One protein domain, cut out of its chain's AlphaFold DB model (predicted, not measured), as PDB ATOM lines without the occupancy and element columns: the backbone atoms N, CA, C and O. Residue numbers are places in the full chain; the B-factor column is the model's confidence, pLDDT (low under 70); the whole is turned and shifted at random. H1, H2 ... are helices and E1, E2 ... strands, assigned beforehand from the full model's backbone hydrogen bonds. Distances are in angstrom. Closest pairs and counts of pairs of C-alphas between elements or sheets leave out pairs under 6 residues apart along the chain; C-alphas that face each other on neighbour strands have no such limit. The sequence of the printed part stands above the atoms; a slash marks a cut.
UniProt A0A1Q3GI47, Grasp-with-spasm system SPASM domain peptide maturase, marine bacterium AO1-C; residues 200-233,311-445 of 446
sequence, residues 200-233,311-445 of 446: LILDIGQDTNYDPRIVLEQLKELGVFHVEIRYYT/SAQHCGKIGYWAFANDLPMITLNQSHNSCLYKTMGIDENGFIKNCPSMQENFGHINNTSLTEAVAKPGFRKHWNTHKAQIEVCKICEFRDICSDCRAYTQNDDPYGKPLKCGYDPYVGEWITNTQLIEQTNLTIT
ATOM      1  N   LEU A 200       6.224 -27.292  -5.008       97.81
ATOM      2  CA  LEU A 200       5.194 -26.706  -4.153       97.81
ATOM      3  C   LEU A 200       4.140 -26.008  -5.018       97.81
ATOM      4  O   LEU A 200       4.479 -25.244  -5.918       97.81
ATOM      5  N   ILE A 201       2.870 -26.210  -4.685       97.94
ATOM      6  CA  ILE A 201       1.735 -25.484  -5.249       97.94
ATOM      7  C   ILE A 201       1.069 -24.710  -4.115       97.94
ATOM      8  O   ILE A 201       0.719 -25.302  -3.096       97.94
ATOM      9  N   LEU A 202       0.891 -23.407  -4.282       97.75
ATOM     10  CA  LEU A 202       0.265 -22.534  -3.301       97.75
ATOM     11  C   LEU A 202      -0.958 -21.862  -3.918       97.75
ATOM     12  O   LEU A 202      -0.816 -20.987  -4.773       97.75
ATOM     13  N   ASP A 203      -2.140 -22.245  -3.457       97.25
ATOM     14  CA  ASP A 203      -3.392 -21.619  -3.860       97.25
ATOM     15  C   ASP A 203      -3.734 -20.465  -2.913       97.25
ATOM     16  O   ASP A 203      -3.595 -20.572  -1.696       97.25
ATOM     17  N   ILE A 204      -4.177 -19.349  -3.485       95.81
ATOM     18  CA  ILE A 204      -4.586 -18.140  -2.775       95.81
ATOM     19  C   ILE A 204      -5.939 -17.703  -3.345       95.81
ATOM     20  O   ILE A 204      -6.067 -17.353  -4.522       95.81
ATOM     21  N   GLY A 205      -6.956 -17.737  -2.492       91.81
ATOM     22  CA  GLY A 205      -8.335 -17.379  -2.800       91.81
ATOM     23  C   GLY A 205      -8.774 -16.093  -2.107       91.81
ATOM     24  O   GLY A 205      -7.981 -15.383  -1.487       91.81
ATOM     25  N   GLN A 206     -10.070 -15.787  -2.205       88.12
ATOM     26  CA  GLN A 206     -10.666 -14.631  -1.524       88.12
ATOM     27  C   GLN A 206     -10.579 -14.744   0.004       88.12
ATOM     28  O   GLN A 206     -10.332 -13.748   0.681       88.12
ATOM     29  N   ASP A 207     -10.761 -15.960   0.518       85.81
ATOM     30  CA  ASP A 207     -10.883 -16.247   1.950       85.81
ATOM     31  C   ASP A 207      -9.563 -16.717   2.584       85.81
ATOM     32  O   ASP A 207      -9.533 -17.150   3.739       85.81
ATOM     33  N   THR A 208      -8.445 -16.617   1.855       90.62
ATOM     34  CA  THR A 208      -7.126 -16.981   2.376       90.62
ATOM     35  C   THR A 208      -6.748 -16.090   3.557       90.62
ATOM     36  O   THR A 208      -6.469 -14.901   3.410       90.62
ATOM     37  N   ASN A 209      -6.709 -16.695   4.746       89.25
ATOM     38  CA  ASN A 209      -6.512 -16.003   6.021       89.25
ATOM     39  C   ASN A 209      -5.162 -16.335   6.689       89.25
ATOM     40  O   ASN A 209      -5.055 -16.433   7.913       89.25
ATOM     41  N   TYR A 210      -4.121 -16.547   5.887       90.50
ATOM     42  CA  TYR A 210      -2.746 -16.696   6.363       90.50
ATOM     43  C   TYR A 210      -1.789 -15.895   5.485       90.50
ATOM     44  O   TYR A 210      -2.104 -15.542   4.350       90.50
ATOM     45  N   ASP A 211      -0.608 -15.597   6.021       92.56
ATOM     46  CA  ASP A 211       0.445 -14.913   5.280       92.56
ATOM     47  C   ASP A 211       1.229 -15.919   4.417       92.56
ATOM     48  O   ASP A 211       1.873 -16.813   4.979       92.56
ATOM     49  N   PRO A 212       1.243 -15.783   3.074       94.88
ATOM     50  CA  PRO A 212       2.022 -16.650   2.190       94.88
ATOM     51  C   PRO A 212       3.512 -16.741   2.551       94.88
ATOM     52  O   PRO A 212       4.145 -17.757   2.259       94.88
ATOM     53  N   ARG A 213       4.079 -15.722   3.220       94.94
ATOM     54  CA  ARG A 213       5.475 -15.741   3.700       94.94
ATOM     55  C   ARG A 213       5.765 -16.932   4.604       94.94
ATOM     56  O   ARG A 213       6.810 -17.552   4.441       94.94
ATOM     57  N   ILE A 214       4.816 -17.306   5.465       94.31
ATOM     58  CA  ILE A 214       4.958 -18.429   6.407       94.31
ATOM     59  C   ILE A 214       5.229 -19.741   5.660       94.31
ATOM     60  O   ILE A 214       5.959 -20.602   6.149       94.31
ATOM     61  N   VAL A 215       4.662 -19.900   4.460       96.75
ATOM     62  CA  VAL A 215       4.907 -21.067   3.605       96.75
ATOM     63  C   VAL A 215       6.308 -21.004   3.005       96.75
ATOM     64  O   VAL A 215       7.058 -21.976   3.078       96.75
ATOM     65  N   LEU A 216       6.666 -19.865   2.403       96.19
ATOM     66  CA  LEU A 216       7.908 -19.739   1.638       96.19
ATOM     67  C   LEU A 216       9.160 -19.817   2.520       96.19
ATOM     68  O   LEU A 216      10.159 -20.403   2.105       96.19
ATOM     69  N   GLU A 217       9.094 -19.300   3.747       93.94
ATOM     70  CA  GLU A 217      10.190 -19.365   4.724       93.94
ATOM     71  C   GLU A 217      10.552 -20.811   5.111       93.94
ATOM     72  O   GLU A 217      11.716 -21.109   5.384       93.94
ATOM     73  N   GLN A 218       9.590 -21.740   5.057       95.12
ATOM     74  CA  GLN A 218       9.807 -23.158   5.367       95.12
ATOM     75  C   GLN A 218      10.459 -23.944   4.215       95.12
ATOM     76  O   GLN A 218      10.944 -25.058   4.416       95.12
ATOM     77  N   LEU A 219      10.524 -23.386   2.998       94.69
ATOM     78  CA  LEU A 219      11.021 -24.117   1.824       94.69
ATOM     79  C   LEU A 219      12.520 -24.400   1.858       94.69
ATOM     80  O   LEU A 219      12.982 -25.340   1.207       94.69
ATOM     81  N   LYS A 220      13.280 -23.607   2.619       90.44
ATOM     82  CA  LYS A 220      14.726 -23.785   2.761       90.44
ATOM     83  C   LYS A 220      15.078 -25.152   3.344       90.44
ATOM     84  O   LYS A 220      15.990 -25.798   2.842       90.44
ATOM     85  N   GLU A 221      14.351 -25.589   4.372       89.38
ATOM     86  CA  GLU A 221      14.603 -26.865   5.053       89.38
ATOM     87  C   GLU A 221      14.236 -28.067   4.171       89.38
ATOM     88  O   GLU A 221      14.942 -29.072   4.160       89.38
ATOM     89  N   LEU A 222      13.174 -27.941   3.371       89.94
ATOM     90  CA  LEU A 222      12.721 -28.995   2.458       89.94
ATOM     91  C   LEU A 222      13.531 -29.090   1.156       89.94
ATOM     92  O   LEU A 222      13.474 -30.118   0.475       89.94
ATOM     93  N   GLY A 223      14.267 -28.033   0.801       87.62
ATOM     94  CA  GLY A 223      15.065 -27.973  -0.423       87.62
ATOM     95  C   GLY A 223      14.233 -27.874  -1.706       87.62
ATOM     96  O   GLY A 223      14.673 -28.369  -2.740       87.62
ATOM     97  N   VAL A 224      13.048 -27.254  -1.651       94.25
ATOM     98  CA  VAL A 224      12.122 -27.156  -2.797       94.25
ATOM     99  C   VAL A 224      12.755 -26.399  -3.968       94.25
ATOM    100  O   VAL A 224      13.382 -25.358  -3.774       94.25
ATOM    101  N   PHE A 225      12.570 -26.909  -5.191       94.25
ATOM    102  CA  PHE A 225      13.108 -26.302  -6.414       94.25
ATOM    103  C   PHE A 225      12.078 -25.471  -7.176       94.25
ATOM    104  O   PHE A 225      12.438 -24.436  -7.740       94.25
ATOM    105  N   HIS A 226      10.819 -25.899  -7.207       95.75
ATOM    106  CA  HIS A 226       9.800 -25.306  -8.067       95.75
ATOM    107  C   HIS A 226       8.578 -24.895  -7.251       95.75
ATOM    108  O   HIS A 226       8.053 -25.691  -6.476       95.75
ATOM    109  N   VAL A 227       8.119 -23.659  -7.443       97.62
ATOM    110  CA  VAL A 227       6.922 -23.130  -6.783       97.62
ATOM    111  C   VAL A 227       5.936 -22.638  -7.837       97.62
ATOM    112  O   VAL A 227       6.280 -21.815  -8.681       97.62
ATOM    113  N   GLU A 228       4.702 -23.114  -7.777       97.75
ATOM    114  CA  GLU A 228       3.570 -22.551  -8.507       97.75
ATOM    115  C   GLU A 228       2.672 -21.818  -7.512       97.75
ATOM    116  O   GLU A 228       2.311 -22.374  -6.477       97.75
ATOM    117  N   ILE A 229       2.306 -20.576  -7.813       97.62
ATOM    118  CA  ILE A 229       1.391 -19.786  -6.989       97.62
ATOM    119  C   ILE A 229       0.170 -19.438  -7.821       97.62
ATOM    120  O   ILE A 229       0.305 -18.878  -8.907       97.62
ATOM    121  N   ARG A 230      -1.018 -19.741  -7.306       96.88
ATOM    122  CA  ARG A 230      -2.280 -19.565  -8.021       96.88
ATOM    123  C   ARG A 230      -3.198 -18.633  -7.264       96.88
ATOM    124  O   ARG A 230      -3.646 -18.957  -6.174       96.88
ATOM    125  N   TYR A 231      -3.500 -17.499  -7.872       96.44
ATOM    126  CA  TYR A 231      -4.525 -16.585  -7.407       96.44
ATOM    127  C   TYR A 231      -5.831 -16.876  -8.135       96.44
ATOM    128  O   TYR A 231      -5.871 -16.792  -9.358       96.44
ATOM    129  N   TYR A 232      -6.898 -17.169  -7.396       94.56
ATOM    130  CA  TYR A 232      -8.242 -17.322  -7.976       94.56
ATOM    131  C   TYR A 232      -9.036 -16.012  -7.993       94.56
ATOM    132  O   TYR A 232     -10.095 -15.926  -8.610       94.56
ATOM    133  N   THR A 233      -8.509 -14.967  -7.352       93.25
ATOM    134  CA  THR A 233      -9.090 -13.625  -7.320       93.25
ATOM    135  C   THR A 233      -8.077 -12.565  -7.731       93.25
ATOM    136  O   THR A 233      -6.863 -12.777  -7.707       93.25
ATOM    137  N   SER A 311     -10.746 -22.076  -9.603       92.19
ATOM    138  CA  SER A 311     -10.366 -22.957  -8.489       92.19
ATOM    139  C   SER A 311      -9.366 -24.040  -8.906       92.19
ATOM    140  O   SER A 311      -9.142 -24.291 -10.098       92.19
ATOM    141  N   ALA A 312      -8.861 -24.781  -7.913       90.81
ATOM    142  CA  ALA A 312      -8.023 -25.966  -8.104       90.81
ATOM    143  C   ALA A 312      -8.700 -27.058  -8.953       90.81
ATOM    144  O   ALA A 312      -8.027 -27.929  -9.510       90.81
ATOM    145  N   GLN A 313     -10.032 -27.019  -9.089       88.62
ATOM    146  CA  GLN A 313     -10.794 -27.988  -9.875       88.62
ATOM    147  C   GLN A 313     -10.564 -27.877 -11.378       88.62
ATOM    148  O   GLN A 313     -10.912 -28.795 -12.120       88.62
ATOM    149  N   HIS A 314      -9.923 -26.813 -11.852       86.06
ATOM    150  CA  HIS A 314      -9.583 -26.674 -13.265       86.06
ATOM    151  C   HIS A 314      -8.286 -27.388 -13.673       86.06
ATOM    152  O   HIS A 314      -7.961 -27.419 -14.860       86.06
ATOM    153  N   CYS A 315      -7.589 -28.033 -12.730       86.88
ATOM    154  CA  CYS A 315      -6.407 -28.846 -13.013       86.88
ATOM    155  C   CYS A 315      -6.754 -30.236 -13.584       86.88
ATOM    156  O   CYS A 315      -7.920 -30.615 -13.724       86.88
ATOM    157  N   GLY A 316      -5.729 -31.032 -13.896       81.94
ATOM    158  CA  GLY A 316      -5.859 -32.454 -14.225       81.94
ATOM    159  C   GLY A 316      -6.421 -32.760 -15.612       81.94
ATOM    160  O   GLY A 316      -6.623 -33.932 -15.919       81.94
ATOM    161  N   LYS A 317      -6.670 -31.740 -16.445       84.81
ATOM    162  CA  LYS A 317      -6.958 -31.931 -17.873       84.81
ATOM    163  C   LYS A 317      -5.763 -32.641 -18.510       84.81
ATOM    164  O   LYS A 317      -4.628 -32.321 -18.179       84.81
ATOM    165  N   ILE A 318      -6.002 -33.597 -19.401       82.50
ATOM    166  CA  ILE A 318      -4.936 -34.274 -20.148       82.50
ATOM    167  C   ILE A 318      -5.180 -34.017 -21.630       82.50
ATOM    168  O   ILE A 318      -6.266 -34.288 -22.132       82.50
ATOM    169  N   GLY A 319      -4.168 -33.487 -22.310       80.56
ATOM    170  CA  GLY A 319      -4.175 -33.183 -23.738       80.56
ATOM    171  C   GLY A 319      -2.765 -33.299 -24.311       80.56
ATOM    172  O   GLY A 319      -1.830 -33.627 -23.585       80.56
ATOM    173  N   TYR A 320      -2.579 -32.983 -25.592       79.69
ATOM    174  CA  TYR A 320      -1.246 -33.022 -26.214       79.69
ATOM    175  C   TYR A 320      -0.220 -32.112 -25.520       79.69
ATOM    176  O   TYR A 320       0.954 -32.460 -25.446       79.69
ATOM    177  N   TRP A 321      -0.653 -30.981 -24.955       74.38
ATOM    178  CA  TRP A 321       0.196 -30.085 -24.157       74.38
ATOM    179  C   TRP A 321       0.743 -30.755 -22.883       74.38
ATOM    180  O   TRP A 321       1.763 -30.334 -22.336       74.38
ATOM    181  N   ALA A 322       0.077 -31.810 -22.402       76.06
ATOM    182  CA  ALA A 322       0.467 -32.549 -21.209       76.06
ATOM    183  C   ALA A 322       1.623 -33.520 -21.484       76.06
ATOM    184  O   ALA A 322       2.167 -34.103 -20.544       76.06
ATOM    185  N   PHE A 323       1.999 -33.700 -22.753       86.12
ATOM    186  CA  PHE A 323       3.070 -34.598 -23.151       86.12
ATOM    187  C   PHE A 323       4.428 -33.912 -23.011       86.12
ATOM    188  O   PHE A 323       4.607 -32.780 -23.456       86.12
ATOM    189  N   ALA A 324       5.382 -34.582 -22.373       87.56
ATOM    190  CA  ALA A 324       6.769 -34.152 -22.257       87.56
ATOM    191  C   ALA A 324       7.672 -35.282 -22.762       87.56
ATOM    192  O   ALA A 324       7.810 -36.321 -22.120       87.56
ATOM    193  N   ASN A 325       8.237 -35.097 -23.956       89.06
ATOM    194  CA  ASN A 325       9.196 -36.030 -24.538       89.06
ATOM    195  C   ASN A 325      10.613 -35.656 -24.087       89.06
ATOM    196  O   ASN A 325      11.412 -35.145 -24.868       89.06
ATOM    197  N   ASP A 326      10.893 -35.870 -22.807       88.94
ATOM    198  CA  ASP A 326      12.199 -35.638 -22.204       88.94
ATOM    199  C   ASP A 326      12.582 -36.796 -21.271       88.94
ATOM    200  O   ASP A 326      11.743 -37.592 -20.842       88.94
ATOM    201  N   LEU A 327      13.883 -36.924 -20.995       89.62
ATOM    202  CA  LEU A 327      14.400 -38.008 -20.160       89.62
ATOM    203  C   LEU A 327      13.845 -37.964 -18.719       89.62
ATOM    204  O   LEU A 327      13.456 -39.023 -18.230       89.62
ATOM    205  N   PRO A 328      13.740 -36.796 -18.040       89.88
ATOM    206  CA  PRO A 328      13.115 -36.719 -16.719       89.88
ATOM    207  C   PRO A 328      11.691 -37.285 -16.666       89.88
ATOM    208  O   PRO A 328      11.404 -38.090 -15.784       89.88
ATOM    209  N   MET A 329      10.812 -36.915 -17.604       90.81
ATOM    210  CA  MET A 329       9.436 -37.418 -17.668       90.81
ATOM    211  C   MET A 329       9.406 -38.925 -17.922       90.81
ATOM    212  O   MET A 329       8.708 -39.649 -17.210       90.81
ATOM    213  N   ILE A 330      10.176 -39.396 -18.908       93.19
ATOM    214  CA  ILE A 330      10.207 -40.811 -19.294       93.19
ATOM    215  C   ILE A 330      10.651 -41.679 -18.117       93.19
ATOM    216  O   ILE A 330       9.967 -42.653 -17.798       93.19
ATOM    217  N   THR A 331      11.745 -41.309 -17.447       92.62
ATOM    218  CA  THR A 331      12.266 -42.032 -16.280       92.62
ATOM    219  C   THR A 331      11.308 -41.946 -15.093       92.62
ATOM    220  O   THR A 331      11.044 -42.956 -14.445       92.62
ATOM    221  N   LEU A 332      10.726 -40.771 -14.818       93.50
ATOM    222  CA  LEU A 332       9.774 -40.604 -13.718       93.50
ATOM    223  C   LEU A 332       8.534 -41.489 -13.898       93.50
ATOM    224  O   LEU A 332       8.115 -42.162 -12.958       93.50
ATOM    225  N   ASN A 333       7.965 -41.523 -15.103       94.19
ATOM    226  CA  ASN A 333       6.766 -42.307 -15.399       94.19
ATOM    227  C   ASN A 333       6.992 -43.830 -15.341       94.19
ATOM    228  O   ASN A 333       6.005 -44.568 -15.274       94.19
ATOM    229  N   GLN A 334       8.246 -44.311 -15.329       93.25
ATOM    230  CA  GLN A 334       8.532 -45.741 -15.161       93.25
ATOM    231  C   GLN A 334       8.176 -46.253 -13.762       93.25
ATOM    232  O   GLN A 334       7.779 -47.409 -13.620       93.25
ATOM    233  N   SER A 335       8.319 -45.416 -12.731       93.38
ATOM    234  CA  SER A 335       8.246 -45.855 -11.329       93.38
ATOM    235  C   SER A 335       7.390 -44.967 -10.426       93.38
ATOM    236  O   SER A 335       7.024 -45.382  -9.323       93.38
ATOM    237  N   HIS A 336       7.014 -43.772 -10.882       95.62
ATOM    238  CA  HIS A 336       6.343 -42.779 -10.054       95.62
ATOM    239  C   HIS A 336       5.178 -42.075 -10.758       95.62
ATOM    240  O   HIS A 336       5.025 -42.081 -11.979       95.62
ATOM    241  N   ASN A 337       4.316 -41.457  -9.953       95.31
ATOM    242  CA  ASN A 337       3.243 -40.608 -10.439       95.31
ATOM    243  C   ASN A 337       3.798 -39.255 -10.901       95.31
ATOM    244  O   ASN A 337       4.280 -38.489 -10.069       95.31
ATOM    245  N   SER A 338       3.665 -38.914 -12.183       92.75
ATOM    246  CA  SER A 338       4.240 -37.673 -12.729       92.75
ATOM    247  C   SER A 338       3.743 -36.384 -12.065       92.75
ATOM    248  O   SER A 338       4.509 -35.436 -11.958       92.75
ATOM    249  N   CYS A 339       2.502 -36.339 -11.568       93.38
ATOM    250  CA  CYS A 339       1.950 -35.128 -10.948       93.38
ATOM    251  C   CYS A 339       2.155 -35.048  -9.432       93.38
ATOM    252  O   CYS A 339       2.241 -33.945  -8.901       93.38
ATOM    253  N   LEU A 340       2.156 -36.177  -8.716       95.50
ATOM    254  CA  LEU A 340       2.151 -36.187  -7.245       95.50
ATOM    255  C   LEU A 340       3.494 -36.570  -6.623       95.50
ATOM    256  O   LEU A 340       3.708 -36.305  -5.436       95.50
ATOM    257  N   TYR A 341       4.396 -37.197  -7.381       96.12
ATOM    258  CA  TYR A 341       5.716 -37.544  -6.872       96.12
ATOM    259  C   TYR A 341       6.459 -36.282  -6.428       96.12
ATOM    260  O   TYR A 341       6.543 -35.306  -7.173       96.12
ATOM    261  N   LYS A 342       6.937 -36.282  -5.176       95.50
ATOM    262  CA  LYS A 342       7.628 -35.147  -4.535       95.50
ATOM    263  C   LYS A 342       6.905 -33.800  -4.678       95.50
ATOM    264  O   LYS A 342       7.549 -32.752  -4.692       95.50
ATOM    265  N   THR A 343       5.579 -33.825  -4.757       96.25
ATOM    266  CA  THR A 343       4.748 -32.625  -4.852       96.25
ATOM    267  C   THR A 343       4.002 -32.394  -3.544       96.25
ATOM    268  O   THR A 343       3.552 -33.336  -2.882       96.25
ATOM    269  N   MET A 344       3.905 -31.125  -3.160       97.62
ATOM    270  CA  MET A 344       3.120 -30.642  -2.035       97.62
ATOM    271  C   MET A 344       2.219 -29.502  -2.505       97.62
ATOM    272  O   MET A 344       2.632 -28.652  -3.288       97.62
ATOM    273  N   GLY A 345       0.993 -29.470  -1.999       97.56
ATOM    274  CA  GLY A 345       0.050 -28.380  -2.195       97.56
ATOM    275  C   GLY A 345      -0.326 -27.726  -0.876       97.56
ATOM    276  O   GLY A 345      -0.427 -28.413   0.137       97.56
ATOM    277  N   ILE A 346      -0.598 -26.430  -0.899       98.12
ATOM    278  CA  ILE A 346      -1.353 -25.742   0.145       98.12
ATOM    279  C   ILE A 346      -2.563 -25.122  -0.527       98.12
ATOM    280  O   ILE A 346      -2.412 -24.393  -1.508       98.12
ATOM    281  N   ASP A 347      -3.750 -25.491  -0.054       96.62
ATOM    282  CA  ASP A 347      -4.984 -24.931  -0.591       96.62
ATOM    283  C   ASP A 347      -5.257 -23.520  -0.053       96.62
ATOM    284  O   ASP A 347      -4.619 -23.059   0.894       96.62
ATOM    285  N   GLU A 348      -6.242 -22.841  -0.641       95.25
ATOM    286  CA  GLU A 348      -6.615 -21.470  -0.274       95.25
ATOM    287  C   GLU A 348      -7.028 -21.308   1.200       95.25
ATOM    288  O   GLU A 348      -6.982 -20.196   1.727       95.25
ATOM    289  N   ASN A 349      -7.386 -22.407   1.872       95.62
ATOM    290  CA  ASN A 349      -7.766 -22.443   3.282       95.62
ATOM    291  C   ASN A 349      -6.578 -22.739   4.211       95.62
ATOM    292  O   ASN A 349      -6.766 -22.776   5.421       95.62
ATOM    293  N   GLY A 350      -5.371 -22.953   3.678       96.81
ATOM    294  CA  GLY A 350      -4.154 -23.194   4.455       96.81
ATOM    295  C   GLY A 350      -3.916 -24.655   4.836       96.81
ATOM    296  O   GLY A 350      -3.021 -24.932   5.644       96.81
ATOM    297  N   PHE A 351      -4.671 -25.605   4.275       97.88
ATOM    298  CA  PHE A 351      -4.433 -27.031   4.500       97.88
ATOM    299  C   PHE A 351      -3.303 -27.558   3.616       97.88
ATOM    300  O   PHE A 351      -3.277 -27.339   2.406       97.88
ATOM    301  N   ILE A 352      -2.392 -28.317   4.225       98.44
ATOM    302  CA  ILE A 352      -1.250 -28.945   3.554       98.44
ATOM    303  C   ILE A 352      -1.703 -30.274   2.943       98.44
ATOM    304  O   ILE A 352      -2.256 -31.124   3.636       98.44
ATOM    305  N   LYS A 353      -1.460 -30.478   1.650       98.06
ATOM    306  CA  LYS A 353      -1.948 -31.600   0.832       98.06
ATOM    307  C   LYS A 353      -0.844 -32.108  -0.105       98.06
ATOM    308  O   LYS A 353       0.212 -31.495  -0.223       98.06
ATOM    309  N   ASN A 354      -1.080 -33.205  -0.829       95.94
ATOM    310  CA  ASN A 354      -0.185 -33.616  -1.930       95.94
ATOM    311  C   ASN A 354      -0.300 -32.713  -3.165       95.94
ATOM    312  O   ASN A 354       0.641 -32.564  -3.932       95.94
ATOM    313  N   CYS A 355      -1.477 -32.131  -3.357       95.25
ATOM    314  CA  CYS A 355      -1.831 -31.141  -4.367       95.25
ATOM    315  C   CYS A 355      -3.110 -30.457  -3.844       95.25
ATOM    316  O   CYS A 355      -3.885 -31.137  -3.164       95.25
ATOM    317  N   PRO A 356      -3.381 -29.170  -4.129       95.75
ATOM    318  CA  PRO A 356      -4.574 -28.498  -3.601       95.75
ATOM    319  C   PRO A 356      -5.901 -29.202  -3.944       95.75
ATOM    320  O   PRO A 356      -6.842 -29.181  -3.154       95.75
ATOM    321  N   SER A 357      -5.941 -29.914  -5.075       94.94
ATOM    322  CA  SER A 357      -7.091 -30.703  -5.541       94.94
ATOM    323  C   SER A 357      -7.331 -32.019  -4.785       94.94
ATOM    324  O   SER A 357      -8.340 -32.676  -5.031       94.94
ATOM    325  N   MET A 358      -6.416 -32.447  -3.911       95.38
ATOM    326  CA  MET A 358      -6.560 -33.695  -3.151       95.38
ATOM    327  C   MET A 358      -7.502 -33.516  -1.956       95.38
ATOM    328  O   MET A 358      -7.546 -32.456  -1.332       95.38
ATOM    329  N   GLN A 359      -8.235 -34.579  -1.619       93.12
ATOM    330  CA  GLN A 359      -9.188 -34.569  -0.505       93.12
ATOM    331  C   GLN A 359      -8.494 -34.678   0.862       93.12
ATOM    332  O   GLN A 359      -8.831 -33.955   1.797       93.12
ATOM    333  N   GLU A 360      -7.505 -35.567   0.980       95.94
ATOM    334  CA  GLU A 360      -6.747 -35.771   2.218       95.94
ATOM    335  C   GLU A 360      -5.813 -34.585   2.500       95.94
ATOM    336  O   GLU A 360      -5.181 -34.049   1.586       95.94
ATOM    337  N   ASN A 361      -5.718 -34.185   3.773       97.62
ATOM    338  CA  ASN A 361      -4.795 -33.156   4.241       97.62
ATOM    339  C   ASN A 361      -3.931 -33.658   5.404       97.62
ATOM    340  O   ASN A 361      -4.305 -34.557   6.154       97.62
ATOM    341  N   PHE A 362      -2.779 -33.022   5.563       98.31
ATOM    342  CA  PHE A 362      -1.719 -33.392   6.491       98.31
ATOM    343  C   PHE A 362      -1.489 -32.302   7.537       98.31
ATOM    344  O   PHE A 362      -0.402 -32.199   8.100       98.31
ATOM    345  N   GLY A 363      -2.520 -31.519   7.861       97.94
ATOM    346  CA  GLY A 363      -2.463 -30.416   8.819       97.94
ATOM    347  C   GLY A 363      -2.686 -29.052   8.176       97.94
ATOM    348  O   GLY A 363      -2.925 -28.938   6.977       97.94
ATOM    349  N   HIS A 364      -2.618 -28.018   9.007       97.88
ATOM    350  CA  HIS A 364      -2.865 -26.632   8.621       97.88
ATOM    351  C   HIS A 364      -1.605 -25.797   8.859       97.88
ATOM    352  O   HIS A 364      -0.958 -25.973   9.893       97.88
ATOM    353  N   ILE A 365      -1.288 -24.864   7.957       96.94
ATOM    354  CA  ILE A 365      -0.018 -24.116   7.947       96.94
ATOM    355  C   ILE A 365       0.283 -23.361   9.252       96.94
ATOM    356  O   ILE A 365       1.434 -23.253   9.659       96.94
ATOM    357  N   ASN A 366      -0.753 -22.900   9.955       94.88
ATOM    358  CA  ASN A 366      -0.606 -22.229  11.255       94.88
ATOM    359  C   ASN A 366      -0.134 -23.154  12.394       94.88
ATOM    360  O   ASN A 366       0.402 -22.666  13.383       94.88
ATOM    361  N   ASN A 367      -0.361 -24.469  12.284       96.25
ATOM    362  CA  ASN A 367      -0.214 -25.417  13.397       96.25
ATOM    363  C   ASN A 367       0.630 -26.653  13.036       96.25
ATOM    364  O   ASN A 367       0.747 -27.575  13.841       96.25
ATOM    365  N   THR A 368       1.124 -26.758  11.807       97.44
ATOM    366  CA  THR A 368       1.892 -27.908  11.320       97.44
ATOM    367  C   THR A 368       2.958 -27.401  10.367       97.44
ATOM    368  O   THR A 368       2.632 -26.713   9.399       97.44
ATOM    369  N   SER A 369       4.219 -27.748  10.627       97.38
ATOM    370  CA  SER A 369       5.300 -27.395   9.704       97.38
ATOM    371  C   SER A 369       5.243 -28.246   8.434       97.38
ATOM    372  O   SER A 369       4.724 -29.368   8.430       97.38
ATOM    373  N   LEU A 370       5.805 -27.747   7.332       97.44
ATOM    374  CA  LEU A 370       5.857 -28.515   6.087       97.44
ATOM    375  C   LEU A 370       6.679 -29.804   6.262       97.44
ATOM    376  O   LEU A 370       6.288 -30.857   5.761       97.44
ATOM    377  N   THR A 371       7.768 -29.748   7.033       96.81
ATOM    378  CA  THR A 371       8.593 -30.913   7.389       96.81
ATOM    379  C   THR A 371       7.790 -31.961   8.167       96.81
ATOM    380  O   THR A 371       7.845 -33.148   7.837       96.81
ATOM    381  N   GLU A 372       6.984 -31.541   9.149       97.56
ATOM    382  CA  GLU A 372       6.078 -32.436   9.880       97.56
ATOM    383  C   GLU A 372       5.037 -33.070   8.957       97.56
ATOM    384  O   GLU A 372       4.806 -34.276   9.039       97.56
ATOM    385  N   ALA A 373       4.423 -32.290   8.063       97.94
ATOM    386  CA  ALA A 373       3.413 -32.790   7.134       97.94
ATOM    387  C   ALA A 373       3.967 -33.890   6.212       97.94
ATOM    388  O   ALA A 373       3.319 -34.921   6.038       97.94
ATOM    389  N   VAL A 374       5.187 -33.722   5.687       96.69
ATOM    390  CA  VAL A 374       5.866 -34.732   4.846       96.69
ATOM    391  C   VAL A 374       6.158 -36.027   5.605       96.69
ATOM    392  O   VAL A 374       6.186 -37.104   5.002       96.69
ATOM    393  N   ALA A 375       6.399 -35.932   6.914       96.62
ATOM    394  CA  ALA A 375       6.671 -37.078   7.774       96.62
ATOM    395  C   ALA A 375       5.400 -37.833   8.201       96.62
ATOM    396  O   ALA A 375       5.504 -38.948   8.722       96.62
ATOM    397  N   LYS A 376       4.202 -37.265   7.991       97.81
ATOM    398  CA  LYS A 376       2.951 -37.922   8.383       97.81
ATOM    399  C   LYS A 376       2.697 -39.191   7.559       97.81
ATOM    400  O   LYS A 376       2.955 -39.219   6.349       97.81
ATOM    401  N   PRO A 377       2.139 -40.245   8.186       96.69
ATOM    402  CA  PRO A 377       1.663 -41.416   7.462       96.69
ATOM    403  C   PRO A 377       0.679 -41.013   6.360       96.69
ATOM    404  O   PRO A 377      -0.121 -40.102   6.543       96.69
ATOM    405  N   GLY A 378       0.744 -41.687   5.213       95.56
ATOM    406  CA  GLY A 378      -0.143 -41.410   4.080       95.56
ATOM    407  C   GLY A 378       0.362 -40.336   3.113       95.56
ATOM    408  O   GLY A 378       0.024 -40.422   1.937       95.56
ATOM    409  N   PHE A 379       1.262 -39.424   3.516       97.50
ATOM    410  CA  PHE A 379       1.734 -38.349   2.623       97.50
ATOM    411  C   PHE A 379       2.310 -38.888   1.307       97.50
ATOM    412  O   PHE A 379       2.082 -38.340   0.239       97.50
ATOM    413  N   ARG A 380       3.031 -40.009   1.340       95.69
ATOM    414  CA  ARG A 380       3.666 -40.589   0.142       95.69
ATOM    415  C   ARG A 380       2.811 -41.642  -0.567       95.69
ATOM    416  O   ARG A 380       3.296 -42.296  -1.485       95.69
ATOM    417  N   LYS A 381       1.548 -41.823  -0.163       95.25
ATOM    418  CA  LYS A 381       0.663 -42.909  -0.625       95.25
ATOM    419  C   LYS A 381       0.561 -43.002  -2.149       95.25
ATOM    420  O   LYS A 381       0.584 -44.100  -2.690       95.25
ATOM    421  N   HIS A 382       0.473 -41.861  -2.830       94.38
ATOM    422  CA  HIS A 382       0.246 -41.798  -4.278       94.38
ATOM    423  C   HIS A 382       1.526 -41.652  -5.113       94.38
ATOM    424  O   HIS A 382       1.453 -41.622  -6.337       94.38
ATOM    425  N   TRP A 383       2.703 -41.564  -4.484       95.31
ATOM    426  CA  TRP A 383       3.967 -41.290  -5.180       95.31
ATOM    427  C   TRP A 383       4.345 -42.359  -6.199       95.31
ATOM    428  O   TRP A 383       4.904 -42.028  -7.238       95.31
ATOM    429  N   ASN A 384       4.010 -43.619  -5.925       94.69
ATOM    430  CA  ASN A 384       4.414 -44.756  -6.753       94.69
ATOM    431  C   ASN A 384       3.267 -45.311  -7.608       94.69
ATOM    432  O   ASN A 384       3.407 -46.388  -8.173       94.69
ATOM    433  N   THR A 385       2.133 -44.604  -7.691       94.62
ATOM    434  CA  THR A 385       1.018 -44.981  -8.569       94.62
ATOM    435  C   THR A 385       1.288 -44.460  -9.981       94.62
ATOM    436  O   THR A 385       0.893 -43.343 -10.326       94.62
ATOM    437  N   HIS A 386       2.004 -45.244 -10.784       93.94
ATOM    438  CA  HIS A 386       2.439 -44.867 -12.133       93.94
ATOM    439  C   HIS A 386       1.548 -45.477 -13.226       93.94
ATOM    440  O   HIS A 386       0.815 -46.443 -13.007       93.94
ATOM    441  N   LYS A 387       1.604 -44.931 -14.448       95.06
ATOM    442  CA  LYS A 387       0.641 -45.264 -15.516       95.06
ATOM    443  C   LYS A 387       0.663 -46.722 -15.972       95.06
ATOM    444  O   LYS A 387      -0.368 -47.207 -16.429       95.06
ATOM    445  N   ALA A 388       1.775 -47.438 -15.801       94.19
ATOM    446  CA  ALA A 388       1.834 -48.878 -16.071       94.19
ATOM    447  C   ALA A 388       0.979 -49.740 -15.109       94.19
ATOM    448  O   ALA A 388       0.719 -50.900 -15.412       94.19
ATOM    449  N   GLN A 389       0.503 -49.185 -13.988       95.69
ATOM    450  CA  GLN A 389      -0.434 -49.841 -13.060       95.69
ATOM    451  C   GLN A 389      -1.903 -49.462 -13.314       95.69
ATOM    452  O   GLN A 389      -2.798 -50.053 -12.722       95.69
ATOM    453  N   ILE A 390      -2.162 -48.464 -14.160       95.81
ATOM    454  CA  ILE A 390      -3.508 -47.950 -14.433       95.81
ATOM    455  C   ILE A 390      -4.091 -48.709 -15.625       95.81
ATOM    456  O   ILE A 390      -3.490 -48.706 -16.698       95.81
ATOM    457  N   GLU A 391      -5.270 -49.315 -15.472       90.81
ATOM    458  CA  GLU A 391      -5.814 -50.297 -16.429       90.81
ATOM    459  C   GLU A 391      -5.842 -49.818 -17.889       90.81
ATOM    460  O   GLU A 391      -5.392 -50.535 -18.781       90.81
ATOM    461  N   VAL A 392      -6.314 -48.594 -18.140       94.38
ATOM    462  CA  VAL A 392      -6.359 -48.021 -19.499       94.38
ATOM    463  C   VAL A 392      -5.010 -47.423 -19.907       94.38
ATOM    464  O   VAL A 392      -4.616 -47.506 -21.066       94.38
ATOM    465  N   CYS A 393      -4.265 -46.819 -18.978       96.25
ATOM    466  CA  CYS A 393      -3.015 -46.141 -19.334       96.25
ATOM    467  C   CYS A 393      -1.855 -47.117 -19.571       96.25
ATOM    468  O   CYS A 393      -0.945 -46.777 -20.323       96.25
ATOM    469  N   LYS A 394      -1.867 -48.320 -18.982       96.12
ATOM    470  CA  LYS A 394      -0.783 -49.303 -19.149       96.12
ATOM    471  C   LYS A 394      -0.626 -49.762 -20.600       96.12
ATOM    472  O   LYS A 394       0.481 -50.092 -21.015       96.12
ATOM    473  N   ILE A 395      -1.709 -49.704 -21.375       96.25
ATOM    474  CA  ILE A 395      -1.753 -50.027 -22.806       96.25
ATOM    475  C   ILE A 395      -1.736 -48.783 -23.714       96.25
ATOM    476  O   ILE A 395      -1.942 -48.903 -24.919       96.25
ATOM    477  N   CYS A 396      -1.541 -47.585 -23.162       96.56
ATOM    478  CA  CYS A 396      -1.496 -46.343 -23.930       96.56
ATOM    479  C   CYS A 396      -0.084 -46.096 -24.470       96.56
ATOM    480  O   CYS A 396       0.887 -46.149 -23.713       96.56
ATOM    481  N   GLU A 397       0.037 -45.762 -25.756       95.06
ATOM    482  CA  GLU A 397       1.335 -45.487 -26.382       95.06
ATOM    483  C   GLU A 397       1.995 -44.203 -25.864       95.06
ATOM    484  O   GLU A 397       3.194 -44.013 -26.025       95.06
ATOM    485  N   PHE A 398       1.232 -43.326 -25.209       95.25
ATOM    486  CA  PHE A 398       1.737 -42.082 -24.629       95.25
ATOM    487  C   PHE A 398       2.140 -42.213 -23.159       95.25
ATOM    488  O   PHE A 398       2.534 -41.217 -22.558       95.25
ATOM    489  N   ARG A 399       2.002 -43.394 -22.534       95.62
ATOM    490  CA  ARG A 399       2.085 -43.518 -21.066       95.62
ATOM    491  C   ARG A 399       3.403 -43.008 -20.473       95.62
ATOM    492  O   ARG A 399       3.379 -42.510 -19.356       95.62
ATOM    493  N   ASP A 400       4.509 -43.116 -21.209       94.50
ATOM    494  CA  ASP A 400       5.834 -42.738 -20.711       94.50
ATOM    495  C   ASP A 400       6.100 -41.229 -20.860       94.50
ATOM    496  O   ASP A 400       6.925 -40.682 -20.138       94.50
ATOM    497  N   ILE A 401       5.350 -40.525 -21.717       93.56
ATOM    498  CA  ILE A 401       5.490 -39.072 -21.933       93.56
ATOM    499  C   ILE A 401       4.296 -38.257 -21.424       93.56
ATOM    500  O   ILE A 401       4.333 -37.032 -21.445       93.56
ATOM    501  N   CYS A 402       3.216 -38.903 -20.995       92.81
ATOM    502  CA  CYS A 402       1.982 -38.252 -20.565       92.81
ATOM    503  C   CYS A 402       1.994 -37.965 -19.061       92.81
ATOM    504  O   CYS A 402       2.280 -38.857 -18.261       92.81
ATOM    505  N   SER A 403       1.553 -36.772 -18.655       90.19
ATOM    506  CA  SER A 403       1.291 -36.492 -17.240       90.19
ATOM    507  C   SER A 403       0.086 -37.278 -16.703       90.19
ATOM    508  O   SER A 403      -0.766 -37.783 -17.447       90.19
ATOM    509  N   ASP A 404       0.007 -37.424 -15.384       91.12
ATOM    510  CA  ASP A 404      -1.080 -38.122 -14.704       91.12
ATOM    511  C   ASP A 404      -1.856 -37.222 -13.737       91.12
ATOM    512  O   ASP A 404      -1.381 -36.172 -13.331       91.12
ATOM    513  N   CYS A 405      -3.065 -37.631 -13.354       92.31
ATOM    514  CA  CYS A 405      -3.811 -36.992 -12.275       92.31
ATOM    515  C   CYS A 405      -4.527 -38.064 -11.454       92.31
ATOM    516  O   CYS A 405      -5.335 -38.817 -11.996       92.31
ATOM    517  N   ARG A 406      -4.235 -38.117 -10.150       94.19
ATOM    518  CA  ARG A 406      -4.921 -38.992  -9.182       94.19
ATOM    519  C   ARG A 406      -5.911 -38.247  -8.285       94.19
ATOM    520  O   ARG A 406      -6.612 -38.886  -7.517       94.19
ATOM    521  N   ALA A 407      -5.978 -36.916  -8.388       93.62
ATOM    522  CA  ALA A 407      -7.001 -36.126  -7.704       93.62
ATOM    523  C   ALA A 407      -8.392 -36.319  -8.333       93.62
ATOM    524  O   ALA A 407      -9.397 -36.179  -7.648       93.62
ATOM    525  N   TYR A 408      -8.439 -36.651  -9.629       93.69
ATOM    526  CA  TYR A 408      -9.666 -36.919 -10.379       93.69
ATOM    527  C   TYR A 408      -9.520 -38.231 -11.154       93.69
ATOM    528  O   TYR A 408      -8.951 -38.250 -12.250       93.69
ATOM    529  N   THR A 409     -10.030 -39.328 -10.599       93.88
ATOM    530  CA  THR A 409     -10.036 -40.649 -11.243       93.88
ATOM    531  C   THR A 409     -11.463 -41.085 -11.559       93.88
ATOM    532  O   THR A 409     -12.427 -40.602 -10.971       93.88
ATOM    533  N   GLN A 410     -11.625 -41.967 -12.542       92.38
ATOM    534  CA  GLN A 410     -12.924 -42.583 -12.811       92.38
ATOM    535  C   GLN A 410     -13.339 -43.497 -11.648       92.38
ATOM    536  O   GLN A 410     -12.529 -44.295 -11.180       92.38
ATOM    537  N   ASN A 411     -14.608 -43.402 -11.234       90.25
ATOM    538  CA  ASN A 411     -15.218 -44.200 -10.158       90.25
ATOM    539  C   ASN A 411     -14.492 -44.116  -8.802       90.25
ATOM    540  O   ASN A 411     -14.562 -45.065  -8.024       90.25
ATOM    541  N   ASP A 412     -13.735 -43.041  -8.554       88.38
ATOM    542  CA  ASP A 412     -12.869 -42.883  -7.375       88.38
ATOM    543  C   ASP A 412     -11.866 -44.038  -7.164       88.38
ATOM    544  O   ASP A 412     -11.320 -44.230  -6.075       88.38
ATOM    545  N   ASP A 413     -11.577 -44.805  -8.220       92.06
ATOM    546  CA  ASP A 413     -10.609 -45.895  -8.184       92.06
ATOM    547  C   ASP A 413      -9.185 -45.314  -8.277       92.06
ATOM    548  O   ASP A 413      -8.869 -44.627  -9.260       92.06
ATOM    549  N   PRO A 414      -8.283 -45.590  -7.313       90.31
ATOM    550  CA  PRO A 414      -6.877 -45.193  -7.401       90.31
ATOM    551  C   PRO A 414      -6.179 -45.665  -8.687       90.31
ATOM    552  O   PRO A 414      -5.267 -44.983  -9.170       90.31
ATOM    553  N   TYR A 415      -6.630 -46.789  -9.257       93.56
ATOM    554  CA  TYR A 415      -6.126 -47.389 -10.495       93.56
ATOM    555  C   TYR A 415      -7.012 -47.111 -11.721       93.56
ATOM    556  O   TYR A 415      -6.730 -47.597 -12.820       93.56
ATOM    557  N   GLY A 416      -8.040 -46.272 -11.561       93.38
ATOM    558  CA  GLY A 416      -8.911 -45.816 -12.639       93.38
ATOM    559  C   GLY A 416      -8.207 -44.857 -13.604       93.38
ATOM    560  O   GLY A 416      -7.203 -44.212 -13.281       93.38
ATOM    561  N   LYS A 417      -8.730 -44.718 -14.823       94.38
ATOM    562  CA  LYS A 417      -8.246 -43.711 -15.784       94.38
ATOM    563  C   LYS A 417      -8.414 -42.297 -15.186       94.38
ATOM    564  O   LYS A 417      -9.405 -42.068 -14.489       94.38
ATOM    565  N   PRO A 418      -7.505 -41.332 -15.450       93.88
ATOM    566  CA  PRO A 418      -7.758 -39.934 -15.106       93.88
ATOM    567  C   PRO A 418      -9.085 -39.464 -15.706       93.88
ATOM    568  O   PRO A 418      -9.296 -39.608 -16.912       93.88
ATOM    569  N   LEU A 419      -9.952 -38.878 -14.882       93.31
ATOM    570  CA  LEU A 419     -11.321 -38.515 -15.264       93.31
ATOM    571  C   LEU A 419     -11.359 -37.550 -16.459       93.31
ATOM    572  O   LEU A 419     -12.217 -37.659 -17.326       93.31
ATOM    573  N   LYS A 420     -10.396 -36.624 -16.526       91.06
ATOM    574  CA  LYS A 420     -10.321 -35.567 -17.550       91.06
ATOM    575  C   LYS A 420      -9.415 -35.933 -18.735       91.06
ATOM    576  O   LYS A 420      -8.944 -35.050 -19.448       91.06
ATOM    577  N   CYS A 421      -9.126 -37.223 -18.926       92.50
ATOM    578  CA  CYS A 421      -8.408 -37.727 -20.095       92.50
ATOM    579  C   CYS A 421      -9.394 -38.230 -21.156       92.50
ATOM    580  O   CYS A 421     -10.006 -39.292 -21.003       92.50
ATOM    581  N   GLY A 422      -9.497 -37.487 -22.259       91.44
ATOM    582  CA  GLY A 422     -10.343 -37.836 -23.403       91.44
ATOM    583  C   GLY A 422      -9.749 -38.877 -24.356       91.44
ATOM    584  O   GLY A 422     -10.426 -39.277 -25.289       91.44
ATOM    585  N   TYR A 423      -8.507 -39.326 -24.163       91.88
ATOM    586  CA  TYR A 423      -7.853 -40.245 -25.102       91.88
ATOM    587  C   TYR A 423      -8.267 -41.705 -24.886       91.88
ATOM    588  O   TYR A 423      -8.244 -42.176 -23.744       91.88
ATOM    589  N   ASP A 424      -8.600 -42.429 -25.954       93.00
ATOM    590  CA  ASP A 424      -8.855 -43.870 -25.926       93.00
ATOM    591  C   ASP A 424      -7.764 -44.644 -26.702       93.00
ATOM    592  O   ASP A 424      -7.725 -44.598 -27.935       93.00
ATOM    593  N   PRO A 425      -6.882 -45.392 -26.006       93.94
ATOM    594  CA  PRO A 425      -5.805 -46.139 -26.650       93.94
ATOM    595  C   PRO A 425      -6.277 -47.362 -27.450       93.94
ATOM    596  O   PRO A 425      -5.490 -47.883 -28.242       93.94
ATOM    597  N   TYR A 426      -7.518 -47.835 -27.276       92.50
ATOM    598  CA  TYR A 426      -8.056 -48.971 -28.037       92.50
ATOM    599  C   TYR A 426      -8.398 -48.615 -29.484       92.50
ATOM    600  O   TYR A 426      -8.364 -49.494 -30.344       92.50
ATOM    601  N   VAL A 427      -8.710 -47.343 -29.739       91.31
ATOM    602  CA  VAL A 427      -9.010 -46.812 -31.080       91.31
ATOM    603  C   VAL A 427      -7.965 -45.806 -31.566       91.31
ATOM    604  O   VAL A 427      -7.862 -45.560 -32.761       91.31
ATOM    605  N   GLY A 428      -7.143 -45.261 -30.664       87.81
ATOM    606  CA  GLY A 428      -6.086 -44.313 -31.012       87.81
ATOM    607  C   GLY A 428      -6.571 -42.871 -31.193       87.81
ATOM    608  O   GLY A 428      -5.901 -42.079 -31.858       87.81
ATOM    609  N   GLU A 429      -7.725 -42.525 -30.618       87.88
ATOM    610  CA  GLU A 429      -8.429 -41.264 -30.867       87.88
ATOM    611  C   GLU A 429      -8.722 -40.488 -29.578       87.88
ATOM    612  O   GLU A 429      -8.852 -41.045 -28.485       87.88
ATOM    613  N   TRP A 430      -8.842 -39.166 -29.715       85.88
ATOM    614  CA  TRP A 430      -9.359 -38.302 -28.659       85.88
ATOM    615  C   TRP A 430     -10.867 -38.171 -28.801       85.88
ATOM    616  O   TRP A 430     -11.371 -37.713 -29.824       85.88
ATOM    617  N   ILE A 431     -11.581 -38.508 -27.738       80.56
ATOM    618  CA  ILE A 431     -13.012 -38.279 -27.615       80.56
ATOM    619  C   ILE A 431     -13.251 -36.762 -27.630       80.56
ATOM    620  O   ILE A 431     -12.798 -36.039 -26.740       80.56
ATOM    621  N   THR A 432     -13.951 -36.258 -28.649       56.31
ATOM    622  CA  THR A 432     -14.318 -34.835 -28.737       56.31
ATOM    623  C   THR A 432     -15.284 -34.441 -27.612       56.31
ATOM    624  O   THR A 432     -16.153 -35.229 -27.236       56.31
ATOM    625  N   ASN A 433     -15.157 -33.205 -27.106       47.44
ATOM    626  CA  ASN A 433     -15.836 -32.665 -25.913       47.44
ATOM    627  C   ASN A 433     -17.343 -32.966 -25.785       47.44
ATOM    628  O   ASN A 433     -17.840 -33.064 -24.667       47.44
ATOM    629  N   THR A 434     -18.072 -33.156 -26.886       44.84
ATOM    630  CA  THR A 434     -19.505 -33.492 -26.877       44.84
ATOM    631  C   THR A 434     -19.810 -34.806 -26.141       44.84
ATOM    632  O   THR A 434     -20.825 -34.897 -25.464       44.84
ATOM    633  N   GLN A 435     -18.912 -35.795 -26.198       42.09
ATOM    634  CA  GLN A 435     -19.086 -37.101 -25.540       42.09
ATOM    635  C   GLN A 435     -18.571 -37.123 -24.087       42.09
ATOM    636  O   GLN A 435     -19.048 -37.907 -23.268       42.09
ATOM    637  N   LEU A 436     -17.629 -36.239 -23.736       44.50
ATOM    638  CA  LEU A 436     -17.124 -36.095 -22.363       44.50
ATOM    639  C   LEU A 436     -18.166 -35.459 -21.435       44.50
ATOM    640  O   LEU A 436     -18.296 -35.899 -20.298       44.50
ATOM    641  N   ILE A 437     -18.937 -34.479 -21.927       42.53
ATOM    642  CA  ILE A 437     -19.997 -33.809 -21.152       42.53
ATOM    643  C   ILE A 437     -21.114 -34.795 -20.774       42.53
ATOM    644  O   ILE A 437     -21.597 -34.765 -19.641       42.53
ATOM    645  N   GLU A 438     -21.491 -35.705 -21.677       36.94
ATOM    646  CA  GLU A 438     -22.477 -36.757 -21.388       36.94
ATOM    647  C   GLU A 438     -21.973 -37.743 -20.322       36.94
ATOM    648  O   GLU A 438     -22.735 -38.129 -19.436       36.94
ATOM    649  N   GLN A 439     -20.682 -38.089 -20.337       40.56
ATOM    650  CA  GLN A 439     -20.085 -38.967 -19.326       40.56
ATOM    651  C   GLN A 439     -19.939 -38.280 -17.961       40.56
ATOM    652  O   GLN A 439     -20.290 -38.882 -16.950       40.56
ATOM    653  N   THR A 440     -19.495 -37.017 -17.908       39.38
ATOM    654  CA  THR A 440     -19.366 -36.275 -16.640       39.38
ATOM    655  C   THR A 440     -20.717 -35.932 -16.015       39.38
ATOM    656  O   THR A 440     -20.844 -35.976 -14.795       39.38
ATOM    657  N   ASN A 441     -21.751 -35.653 -16.816       32.81
ATOM    658  CA  ASN A 441     -23.085 -35.362 -16.283       32.81
ATOM    659  C   ASN A 441     -23.772 -36.599 -15.693       32.81
ATOM    660  O   ASN A 441     -24.588 -36.446 -14.796       32.81
ATOM    661  N   LEU A 442     -23.425 -37.813 -16.136       33.44
ATOM    662  CA  LEU A 442     -23.945 -39.051 -15.544       33.44
ATOM    663  C   LEU A 442     -23.290 -39.391 -14.196       33.44
ATOM    664  O   LEU A 442     -23.937 -40.018 -13.361       33.44
ATOM    665  N   THR A 443     -22.039 -38.976 -13.965       32.34
ATOM    666  CA  THR A 443     -21.306 -39.274 -12.716       32.34
ATOM    667  C   THR A 443     -21.480 -38.209 -11.629       32.34
ATOM    668  O   THR A 443     -21.247 -38.503 -10.469       32.34
ATOM    669  N   ILE A 444     -21.893 -36.984 -11.977       31.19
ATOM    670  CA  ILE A 444     -22.102 -35.887 -11.007       31.19
ATOM    671  C   ILE A 444     -23.533 -35.900 -10.417       31.19
ATOM    672  O   ILE A 444     -23.802 -35.240  -9.417       31.19
ATOM    673  N   THR A 445     -24.463 -36.667 -11.000       26.89
ATOM    674  CA  THR A 445     -25.847 -36.829 -10.499       26.89
ATOM    675  C   THR A 445     -26.100 -38.103  -9.678       26.89
ATOM    676  O   THR A 445     -27.260 -38.471  -9.479       26.89
TER     677      THR A 445
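Overview. This is residues 200 to 233 and 311 to 445 of the 446 residues of the protein "Grasp-with-spasm system SPASM domain peptide maturase" of marine bacterium AO1-C (UniProt A0A1Q3GI47). Little regular structure: a small three-strand sheet with short helices H1, H2 and H4 makes one end, and long loops, among them residues 376 to 432, make much of the rest, with H3 and H5 apart there. The 169 printed residues hold E1 H1 H2 E2 H3 E3 H4 H5, a mixed class with 52 residues in named elements. The sheet E2 E1 E3 is parallel; the whole is compact, radius of gyration of the C-alphas 16.9 A, spans 49 by 37 by 27 A.

Arrangement. E1, residues 200 to 204, is parallel to E2, residues 226 to 231 (N 202 and O 228, 2.8 A), and E3, residues 343 to 346 (N 201 and O 344, 2.8 A), within hydrogen-bond range. H1, residues 212 to 217, and H2, residues 219 to 222, join E1 and E2 as a strand-helix-strand unit, parallel neighbours linked through helices, its crossover right-handed. H1 only grazes the sheet. H2 only just touches H4, residues 370 to 375, with 3 pairs of C-alphas within 8 A, the closest Leu 222 and Thr 371, 6.7 A. H3, residues 327 to 335, and H5, residues 433 to 444, touch no helix. Every O i to N i+4 pair is within range in H1 and H4, 4 of 5 in H3, 7 of 8 in H5; H2 is too short.

Along the chain. E1 begins at C-alpha 200 (5.194, -26.706, -4.153). E2 is 16.8 A long, H3 13.3 A, and H5, 16.5 A, ends at C-alpha 444 (-22.102, -35.887, -11.007).

Size, cuts and confidence. Residues 234 to 310 are cut out, C-alphas 233 and 311 being 9.5 A apart. E3 to H4 and H4 to H5 are long links. Residues 432 to 445 have pLDDT under 70.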